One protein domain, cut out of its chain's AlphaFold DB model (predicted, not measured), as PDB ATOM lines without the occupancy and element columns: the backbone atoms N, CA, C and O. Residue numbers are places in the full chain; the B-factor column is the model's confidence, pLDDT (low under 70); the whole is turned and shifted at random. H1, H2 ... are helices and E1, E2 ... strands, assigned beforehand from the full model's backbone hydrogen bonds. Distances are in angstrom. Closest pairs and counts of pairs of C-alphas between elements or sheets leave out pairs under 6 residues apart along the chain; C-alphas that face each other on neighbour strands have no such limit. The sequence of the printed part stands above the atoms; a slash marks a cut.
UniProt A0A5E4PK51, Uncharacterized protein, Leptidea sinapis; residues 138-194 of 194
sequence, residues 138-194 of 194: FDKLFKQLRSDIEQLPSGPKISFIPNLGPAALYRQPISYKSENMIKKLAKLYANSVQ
ATOM      1  N   PHE A 138     176.804 167.933 200.376       76.56
ATOM      2  CA  PHE A 138     177.604 168.720 201.311       76.56
ATOM      3  C   PHE A 138     178.702 167.934 202.023       76.56
ATOM      4  O   PHE A 138     179.810 168.438 202.148       76.56
ATOM      5  N   ASP A 139     178.455 166.698 202.449       77.94
ATOM      6  CA  ASP A 139     179.480 165.890 203.118       77.94
ATOM      7  C   ASP A 139     180.645 165.589 202.176       77.94
ATOM      8  O   ASP A 139     181.809 165.615 202.579       77.94
ATOM      9  N   LYS A 140     180.338 165.335 200.895       79.00
ATOM     10  CA  LYS A 140     181.367 165.171 199.863       79.00
ATOM     11  C   LYS A 140     182.153 166.466 199.670       79.00
ATOM     12  O   LYS A 140     183.379 166.407 199.629       79.00
ATOM     13  N   LEU A 141     181.468 167.612 199.621       80.81
ATOM     14  CA  LEU A 141     182.111 168.922 199.533       80.81
ATOM     15  C   LEU A 141     183.038 169.169 200.732       80.81
ATOM     16  O   LEU A 141     184.209 169.478 200.538       80.81
ATOM     17  N   PHE A 142     182.556 168.993 201.962       82.31
ATOM     18  CA  PHE A 142     183.351 169.228 203.167       82.31
ATOM     19  C   PHE A 142     184.528 168.269 203.291       82.31
ATOM     20  O   PHE A 142     185.605 168.682 203.711       82.31
ATOM     21  N   LYS A 143     184.363 167.004 202.892       84.25
ATOM     22  CA  LYS A 143     185.480 166.057 202.824       84.25
ATOM     23  C   LYS A 143     186.559 166.546 201.859       84.25
ATOM     24  O   LYS A 143     187.743 166.442 202.164       84.25
ATOM     25  N   GLN A 144     186.155 167.084 200.715       81.62
ATOM     26  CA  GLN A 144     187.088 167.571 199.709       81.62
ATOM     27  C   GLN A 144     187.778 168.868 200.139       81.62
ATOM     28  O   GLN A 144     188.989 168.978 200.012       81.62
ATOM     29  N   LEU A 145     187.033 169.791 200.749       79.06
ATOM     30  CA  LEU A 145     187.600 170.997 201.345       79.06
ATOM     31  C   LEU A 145     188.609 170.651 202.443       79.06
ATOM     32  O   LEU A 145     189.696 171.205 202.446       79.06
ATOM     33  N   ARG A 146     188.314 169.687 203.324       83.50
ATOM     34  CA  ARG A 146     189.293 169.208 204.319       83.50
ATOM     35  C   ARG A 146     190.565 168.671 203.666       83.50
ATOM     36  O   ARG A 146     191.653 169.015 204.105       83.50
ATOM     37  N   SER A 147     190.431 167.904 202.584       82.25
ATOM     38  CA  SER A 147     191.592 167.426 201.830       82.25
ATOM     39  C   SER A 147     192.407 168.569 201.214       82.25
ATOM     40  O   SER A 147     193.628 168.465 201.169       82.25
ATOM     41  N   ASP A 148     191.769 169.643 200.739       78.00
ATOM     42  CA  ASP A 148     192.479 170.809 200.195       78.00
ATOM     43  C   ASP A 148     193.282 171.531 201.296       78.00
ATOM     44  O   ASP A 148     194.417 171.955 201.074       78.00
ATOM     45  N   ILE A 149     192.715 171.608 202.504       77.81
ATOM     46  CA  ILE A 149     193.348 172.205 203.690       77.81
ATOM     47  C   ILE A 149     194.583 171.423 204.122       77.81
ATOM     48  O   ILE A 149     195.610 172.022 204.435       77.81
ATOM     49  N   GLU A 150     194.475 170.096 204.157       81.62
ATOM     50  CA  GLU A 150     195.576 169.206 204.529       81.62
ATOM     51  C   GLU A 150     196.733 169.287 203.525       81.62
ATOM     52  O   GLU A 150     197.894 169.216 203.918       81.62
ATOM     53  N   GLN A 151     196.429 169.468 202.235       83.06
ATOM     54  CA  GLN A 151     197.443 169.550 201.182       83.06
ATOM     55  C   GLN A 151     198.184 170.888 201.162       83.06
ATOM     56  O   GLN A 151     199.396 170.912 200.947       83.06
ATOM     57  N   LEU A 152     197.472 172.001 201.349       77.31
ATOM     58  CA  LEU A 152     198.041 173.349 201.292       77.31
ATOM     59  C   LEU A 152     197.548 174.187 202.480       77.31
ATOM     60  O   LEU A 152     196.722 175.095 202.310       77.31
ATOM     61  N   PRO A 153     198.059 173.914 203.694       75.38
ATOM     62  CA  PRO A 153     197.680 174.672 204.871       75.38
ATOM     63  C   PRO A 153     198.131 176.128 204.717       75.38
ATOM     64  O   PRO A 153     199.288 176.423 204.422       75.38
ATOM     65  N   SER A 154     197.201 177.055 204.931       75.50
ATOM     66  CA  SER A 154     197.466 178.493 204.882       75.50
ATOM     67  C   SER A 154     197.393 179.082 206.283       75.50
ATOM     68  O   SER A 154     196.442 178.824 207.025       75.50
ATOM     69  N   GLY A 155     198.408 179.868 206.644       77.50
ATOM     70  CA  GLY A 155     198.478 180.539 207.938       77.50
ATOM     71  C   GLY A 155     197.471 181.693 208.062       77.50
ATOM     72  O   GLY A 155     197.053 182.271 207.051       77.50
ATOM     73  N   PRO A 156     197.091 182.068 209.296       80.38
ATOM     74  CA  PRO A 156     196.225 183.214 209.524       80.38
ATOM     75  C   PRO A 156     196.930 184.514 209.130       80.38
ATOM     76  O   PRO A 156     198.095 184.736 209.456       80.38
ATOM     77  N   LYS A 157     196.200 185.412 208.468       82.69
ATOM     78  CA  LYS A 157     196.627 186.794 208.230       82.69
ATOM     79  C   LYS A 157     195.775 187.724 209.073       82.69
ATOM     80  O   LYS A 157     194.549 187.693 208.982       82.69
ATOM     81  N   ILE A 158     196.423 188.560 209.878       84.38
ATOM     82  CA  ILE A 158     195.725 189.599 210.633       84.38
ATOM     83  C   ILE A 158     195.197 190.618 209.625       84.38
ATOM     84  O   ILE A 158     195.942 191.153 208.805       84.38
ATOM     85  N   SER A 159     193.895 190.850 209.667       85.56
ATOM     86  CA  SER A 159     193.205 191.811 208.817       85.56
ATOM     87  C   SER A 159     192.219 192.609 209.653       85.56
ATOM     88  O   SER A 159     191.832 192.169 210.731       85.56
ATOM     89  N   PHE A 160     191.798 193.765 209.161       89.62
ATOM     90  CA  PHE A 160     190.756 194.546 209.813       89.62
ATOM     91  C   PHE A 160     189.419 194.313 209.120       89.62
ATOM     92  O   PHE A 160     189.273 194.600 207.932       89.62
ATOM     93  N   ILE A 161     188.450 193.798 209.875       87.75
ATOM     94  CA  ILE A 161     187.070 193.653 209.419       87.75
ATOM     95  C   ILE A 161     186.303 194.909 209.861       87.75
ATOM     96  O   ILE A 161     186.334 195.246 211.052       87.75
ATOM     97  N   PRO A 162     185.606 195.611 208.946       86.56
ATOM     98  CA  PRO A 162     184.763 196.745 209.311       86.56
ATOM     99  C   PRO A 162     183.780 196.349 210.420       86.56
ATOM    100  O   PRO A 162     183.142 195.303 210.332       86.56
ATOM    101  N   ASN A 163     183.667 197.174 211.462       87.31
ATOM    102  CA  ASN A 163     182.811 196.964 212.642       87.31
ATOM    103  C   ASN A 163     183.190 195.797 213.579       87.31
ATOM    104  O   ASN A 163     182.587 195.687 214.642       87.31
ATOM    105  N   LEU A 164     184.177 194.960 213.237       88.62
ATOM    106  CA  LEU A 164     184.667 193.871 214.101       88.62
ATOM    107  C   LEU A 164     186.081 194.116 214.648       88.62
ATOM    108  O   LEU A 164     186.440 193.555 215.680       88.62
ATOM    109  N   GLY A 165     186.882 194.946 213.974       88.19
ATOM    110  CA  GLY A 165     188.265 195.211 214.366       88.19
ATOM    111  C   GLY A 165     189.255 194.176 213.807       88.19
ATOM    112  O   GLY A 165     188.996 193.593 212.747       88.19
ATOM    113  N   PRO A 166     190.422 193.982 214.451       85.56
ATOM    114  CA  PRO A 166     191.438 193.061 213.965       85.56
ATOM    115  C   PRO A 166     190.971 191.610 214.124       85.56
ATOM    116  O   PRO A 166     190.636 191.164 215.218       85.56
ATOM    117  N   ALA A 167     190.991 190.859 213.029       82.19
ATOM    118  CA  ALA A 167     190.619 189.455 212.978       82.19
ATOM    119  C   ALA A 167     191.648 188.646 212.179       82.19
ATOM    120  O   ALA A 167     192.155 189.082 211.138       82.19
ATOM    121  N   ALA A 168     191.933 187.440 212.664       80.19
ATOM    122  CA  ALA A 168     192.743 186.461 211.956       80.19
ATOM    123  C   ALA A 168     191.914 185.825 210.830       80.19
ATOM    124  O   ALA A 168     190.997 185.048 211.083       80.19
ATOM    125  N   LEU A 169     192.236 186.156 209.577       76.44
ATOM    126  CA  LEU A 169     191.615 185.557 208.399       76.44
ATOM    127  C   LEU A 169     192.492 184.445 207.831       76.44
ATOM    128  O   LEU A 169     193.641 184.668 207.445       76.44
ATOM    129  N   TYR A 170     191.908 183.260 207.702       76.31
ATOM    130  CA  TYR A 170     192.522 182.132 207.018       76.31
ATOM    131  C   TYR A 170     192.145 182.180 205.540       76.31
ATOM    132  O   TYR A 170     191.002 181.935 205.162       76.31
ATOM    133  N   ARG A 171     193.111 182.514 204.680       79.25
ATOM    134  CA  ARG A 171     192.931 182.445 203.224       79.25
ATOM    135  C   ARG A 171     193.364 181.071 202.742       79.25
ATOM    136  O   ARG A 171     194.512 180.911 202.329       79.25
ATOM    137  N   GLN A 172     192.481 180.085 202.855       81.75
ATOM    138  CA  GLN A 172     192.780 178.735 202.388       81.75
ATOM    139  C   GLN A 172     192.575 178.621 200.874       81.75
ATOM    140  O   GLN A 172     191.511 179.000 200.379       81.75
ATOM    141  N   PRO A 173     193.588 178.147 200.126       80.19
ATOM    142  CA  PRO A 173     193.427 177.859 198.711       80.19
ATOM    143  C   PRO A 173     192.456 176.686 198.539       80.19
ATOM    144  O   PRO A 173     192.532 175.691 199.255       80.19
ATOM    145  N   ILE A 174     191.534 176.815 197.589       85.62
ATOM    146  CA  ILE A 174     190.539 175.787 197.268       85.62
ATOM    147  C   ILE A 174     190.970 175.119 195.965       85.62
ATOM    148  O   ILE A 174     191.367 175.808 195.023       85.62
ATOM    149  N   SER A 175     190.900 173.788 195.885       89.38
ATOM    150  CA  SER A 175     191.239 173.092 194.645       89.38
ATOM    151  C   SER A 175     190.161 173.296 193.580       89.38
ATOM    152  O   SER A 175     188.976 173.476 193.873       89.38
ATOM    153  N   TYR A 176     190.553 173.173 192.310       91.50
ATOM    154  CA  TYR A 176     189.632 173.268 191.172       91.50
ATOM    155  C   TYR A 176     188.451 172.283 191.277       91.50
ATOM    156  O   TYR A 176     187.318 172.582 190.892       91.50
ATOM    157  N   LYS A 177     188.694 171.096 191.849       88.31
ATOM    158  CA  LYS A 177     187.640 170.102 192.080       88.31
ATOM    159  C   LYS A 177     186.604 170.626 193.078       88.31
ATOM    160  O   LYS A 177     185.410 170.411 192.877       88.31
ATOM    161  N   SER A 178     187.046 171.269 194.159       86.31
ATOM    162  CA  SER A 178     186.161 171.757 195.224       86.31
ATOM    163  C   SER A 178     185.385 172.978 194.750       86.31
ATOM    164  O   SER A 178     184.177 173.060 194.955       86.31
ATOM    165  N   GLU A 179     186.039 173.858 193.994       89.88
ATOM    166  CA  GLU A 179     185.406 174.990 193.318       89.88
ATOM    167  C   GLU A 179     184.258 174.543 192.397       89.88
ATOM    168  O   GLU A 179     183.138 175.053 192.494       89.88
ATOM    169  N   ASN A 180     184.490 173.543 191.541       92.44
ATOM    170  CA  ASN A 180     183.448 173.013 190.659       92.44
ATOM    171  C   ASN A 180     182.276 172.400 191.436       92.44
ATOM    172  O   ASN A 180     181.123 172.519 191.014       92.44
ATOM    173  N   MET A 181     182.546 171.769 192.580       86.81
ATOM    174  CA  MET A 181     181.505 171.195 193.428       86.81
ATOM    175  C   MET A 181     180.640 172.276 194.088       86.81
ATOM    176  O   MET A 181     179.414 172.155 194.083       86.81
ATOM    177  N   ILE A 182     181.257 173.364 194.560       87.44
ATOM    178  CA  ILE A 182     180.553 174.547 195.080       87.44
ATOM    179  C   ILE A 182     179.674 175.157 193.989       87.44
ATOM    180  O   ILE A 182     178.485 175.370 194.214       87.44
ATOM    181  N   LYS A 183     180.218 175.376 192.784       92.00
ATOM    182  CA  LYS A 183     179.457 175.924 191.647       92.00
ATOM    183  C   LYS A 183     178.260 175.049 191.285       92.00
ATOM    184  O   LYS A 183     177.172 175.563 191.033       92.00
ATOM    185  N   LYS A 184     178.440 173.726 191.280       88.75
ATOM    186  CA  LYS A 184     177.361 172.775 190.991       88.75
ATOM    187  C   LYS A 184     176.252 172.852 192.040       88.75
ATOM    188  O   LYS A 184     175.084 172.884 191.666       88.75
ATOM    189  N   LEU A 185     176.607 172.917 193.323       85.00
ATOM    190  CA  LEU A 185     175.634 173.072 194.405       85.00
ATOM    191  C   LEU A 185     174.917 174.418 194.333       85.00
ATOM    192  O   LEU A 185     173.694 174.443 194.371       85.00
ATOM    193  N   ALA A 186     175.648 175.513 194.134       86.69
ATOM    194  CA  ALA A 186     175.062 176.841 193.978       86.69
ATOM    195  C   ALA A 186     174.047 176.887 192.826       86.69
ATOM    196  O   ALA A 186     172.962 177.435 192.988       86.69
ATOM    197  N   LYS A 187     174.356 176.244 191.690       88.62
ATOM    198  CA  LYS A 187     173.426 176.132 190.558       88.62
ATOM    199  C   LYS A 187     172.171 175.326 190.909       88.62
ATOM    200  O   LYS A 187     171.077 175.719 190.522       88.62
ATOM    201  N   LEU A 188     172.317 174.216 191.638       83.56
ATOM    202  CA  LEU A 188     171.174 173.412 192.089       83.56
ATOM    203  C   LEU A 188     170.253 174.210 193.021       83.56
ATOM    204  O   LEU A 188     169.044 174.161 192.843       83.56
ATOM    205  N   TYR A 189     170.823 174.976 193.956       79.38
ATOM    206  CA  TYR A 189     170.063 175.833 194.871       79.38
ATOM    207  C   TYR A 189     169.404 177.025 194.174       79.38
ATOM    208  O   TYR A 189     168.256 177.344 194.462       79.38
ATOM    209  N   ALA A 190     170.100 177.679 193.243       81.44
ATOM    210  CA  ALA A 190     169.519 178.774 192.466       81.44
ATOM    211  C   ALA A 190     168.292 178.307 191.667       81.44
ATOM    212  O   ALA A 190     167.288 179.009 191.605       81.44
ATOM    213  N   ASN A 191     168.359 177.096 191.111       77.81
ATOM    214  CA  ASN A 191     167.279 176.515 190.324       77.81
ATOM    215  C   ASN A 191     166.127 175.951 191.172       77.81
ATOM    216  O   ASN A 191     165.050 175.749 190.631       77.81
ATOM    217  N   SER A 192     166.331 175.659 192.462       69.94
ATOM    218  CA  SER A 192     165.273 175.132 193.340       69.94
ATOM    219  C   SER A 192     164.386 176.216 193.956       69.94
ATOM    220  O   SER A 192     163.415 175.890 194.629       69.94
ATOM    221  N   VAL A 193     164.774 177.487 193.819       62.19
ATOM    222  CA  VAL A 193     164.044 178.654 194.346       62.19
ATOM    223  C   VAL A 193     163.136 179.286 193.270       62.19
ATOM    224  O   VAL A 193     162.337 180.162 193.589       62.19
ATOM    225  N   GLN A 194     163.237 178.833 192.014       46.44
ATOM    226  CA  GLN A 194     162.300 179.143 190.923       46.44
ATOM    227  C   GLN A 194     161.144 178.147 190.896       46.44
ATOM    228  O   GLN A 194     160.025 178.595 190.570       46.44
TER     229      GLN A 194
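What this domain is: This is residues 138 to 194 of the 194 residues of an uncharacterized protein of Leptidea sinapis (UniProt A0A5E4PK51). The domain is an open, loosely built V: one limb is a pair of helices, H1 and H2, running opposite ways with only part of each helix meeting the other, and the other limb is a hairpin of two strands, E1 and E2. The far part of H2 with the last residues, 186 to 194, sticks out free. The printed part has 57 residues, with two named helices and two named strands in the order H1, E1, E2, H2; the sheet, in the order E1 - E2, is antiparallel, and the class is mixed. The whole is loose, with a radius of gyration of the C-alphas of 14.8 A, and flat, spanning 39 by 31 by 17 A.

Where its parts are: H1, residues 138 to 151, is 19.9 A long and begins at C-alpha 138 (177.604, 168.720, 201.311). E1 is residues 156 to 161, 13.9 A, and E2 residues 165 to 170, 15.6 A. H2, residues 176 to 192, is 24.5 A long and ends at C-alpha 192 (165.273, 175.132, 193.340).

How they stand to each other: H1 touches H2 with residues 141 to 145 alone, and H2 touches H1 with residues 178 to 182 alone. Their closest C-alphas, those of Gln 144 and Ser 178, are 6.2 A apart. The tilt is shallow, 23 degrees, opposite ways. E1 and E2 form a hairpin, antiparallel at 143 degrees; N 159 and O 167 are 2.9 A apart and N 167 and O 159 2.8 A, within hydrogen-bond range. H1 and E2 are apart, as are E1 and H2. In H1 and H2 every O i to N i+4 pair is within hydrogen-bond range.

The domain as a whole: The two C-alphas farthest apart, those of Ile 158 and Gln 194, are 40.2 A apart. The printed part has no cut, and its three links are tight. Mean pLDDT of the printed part is 82.0; residues 192 to 194 are under 70.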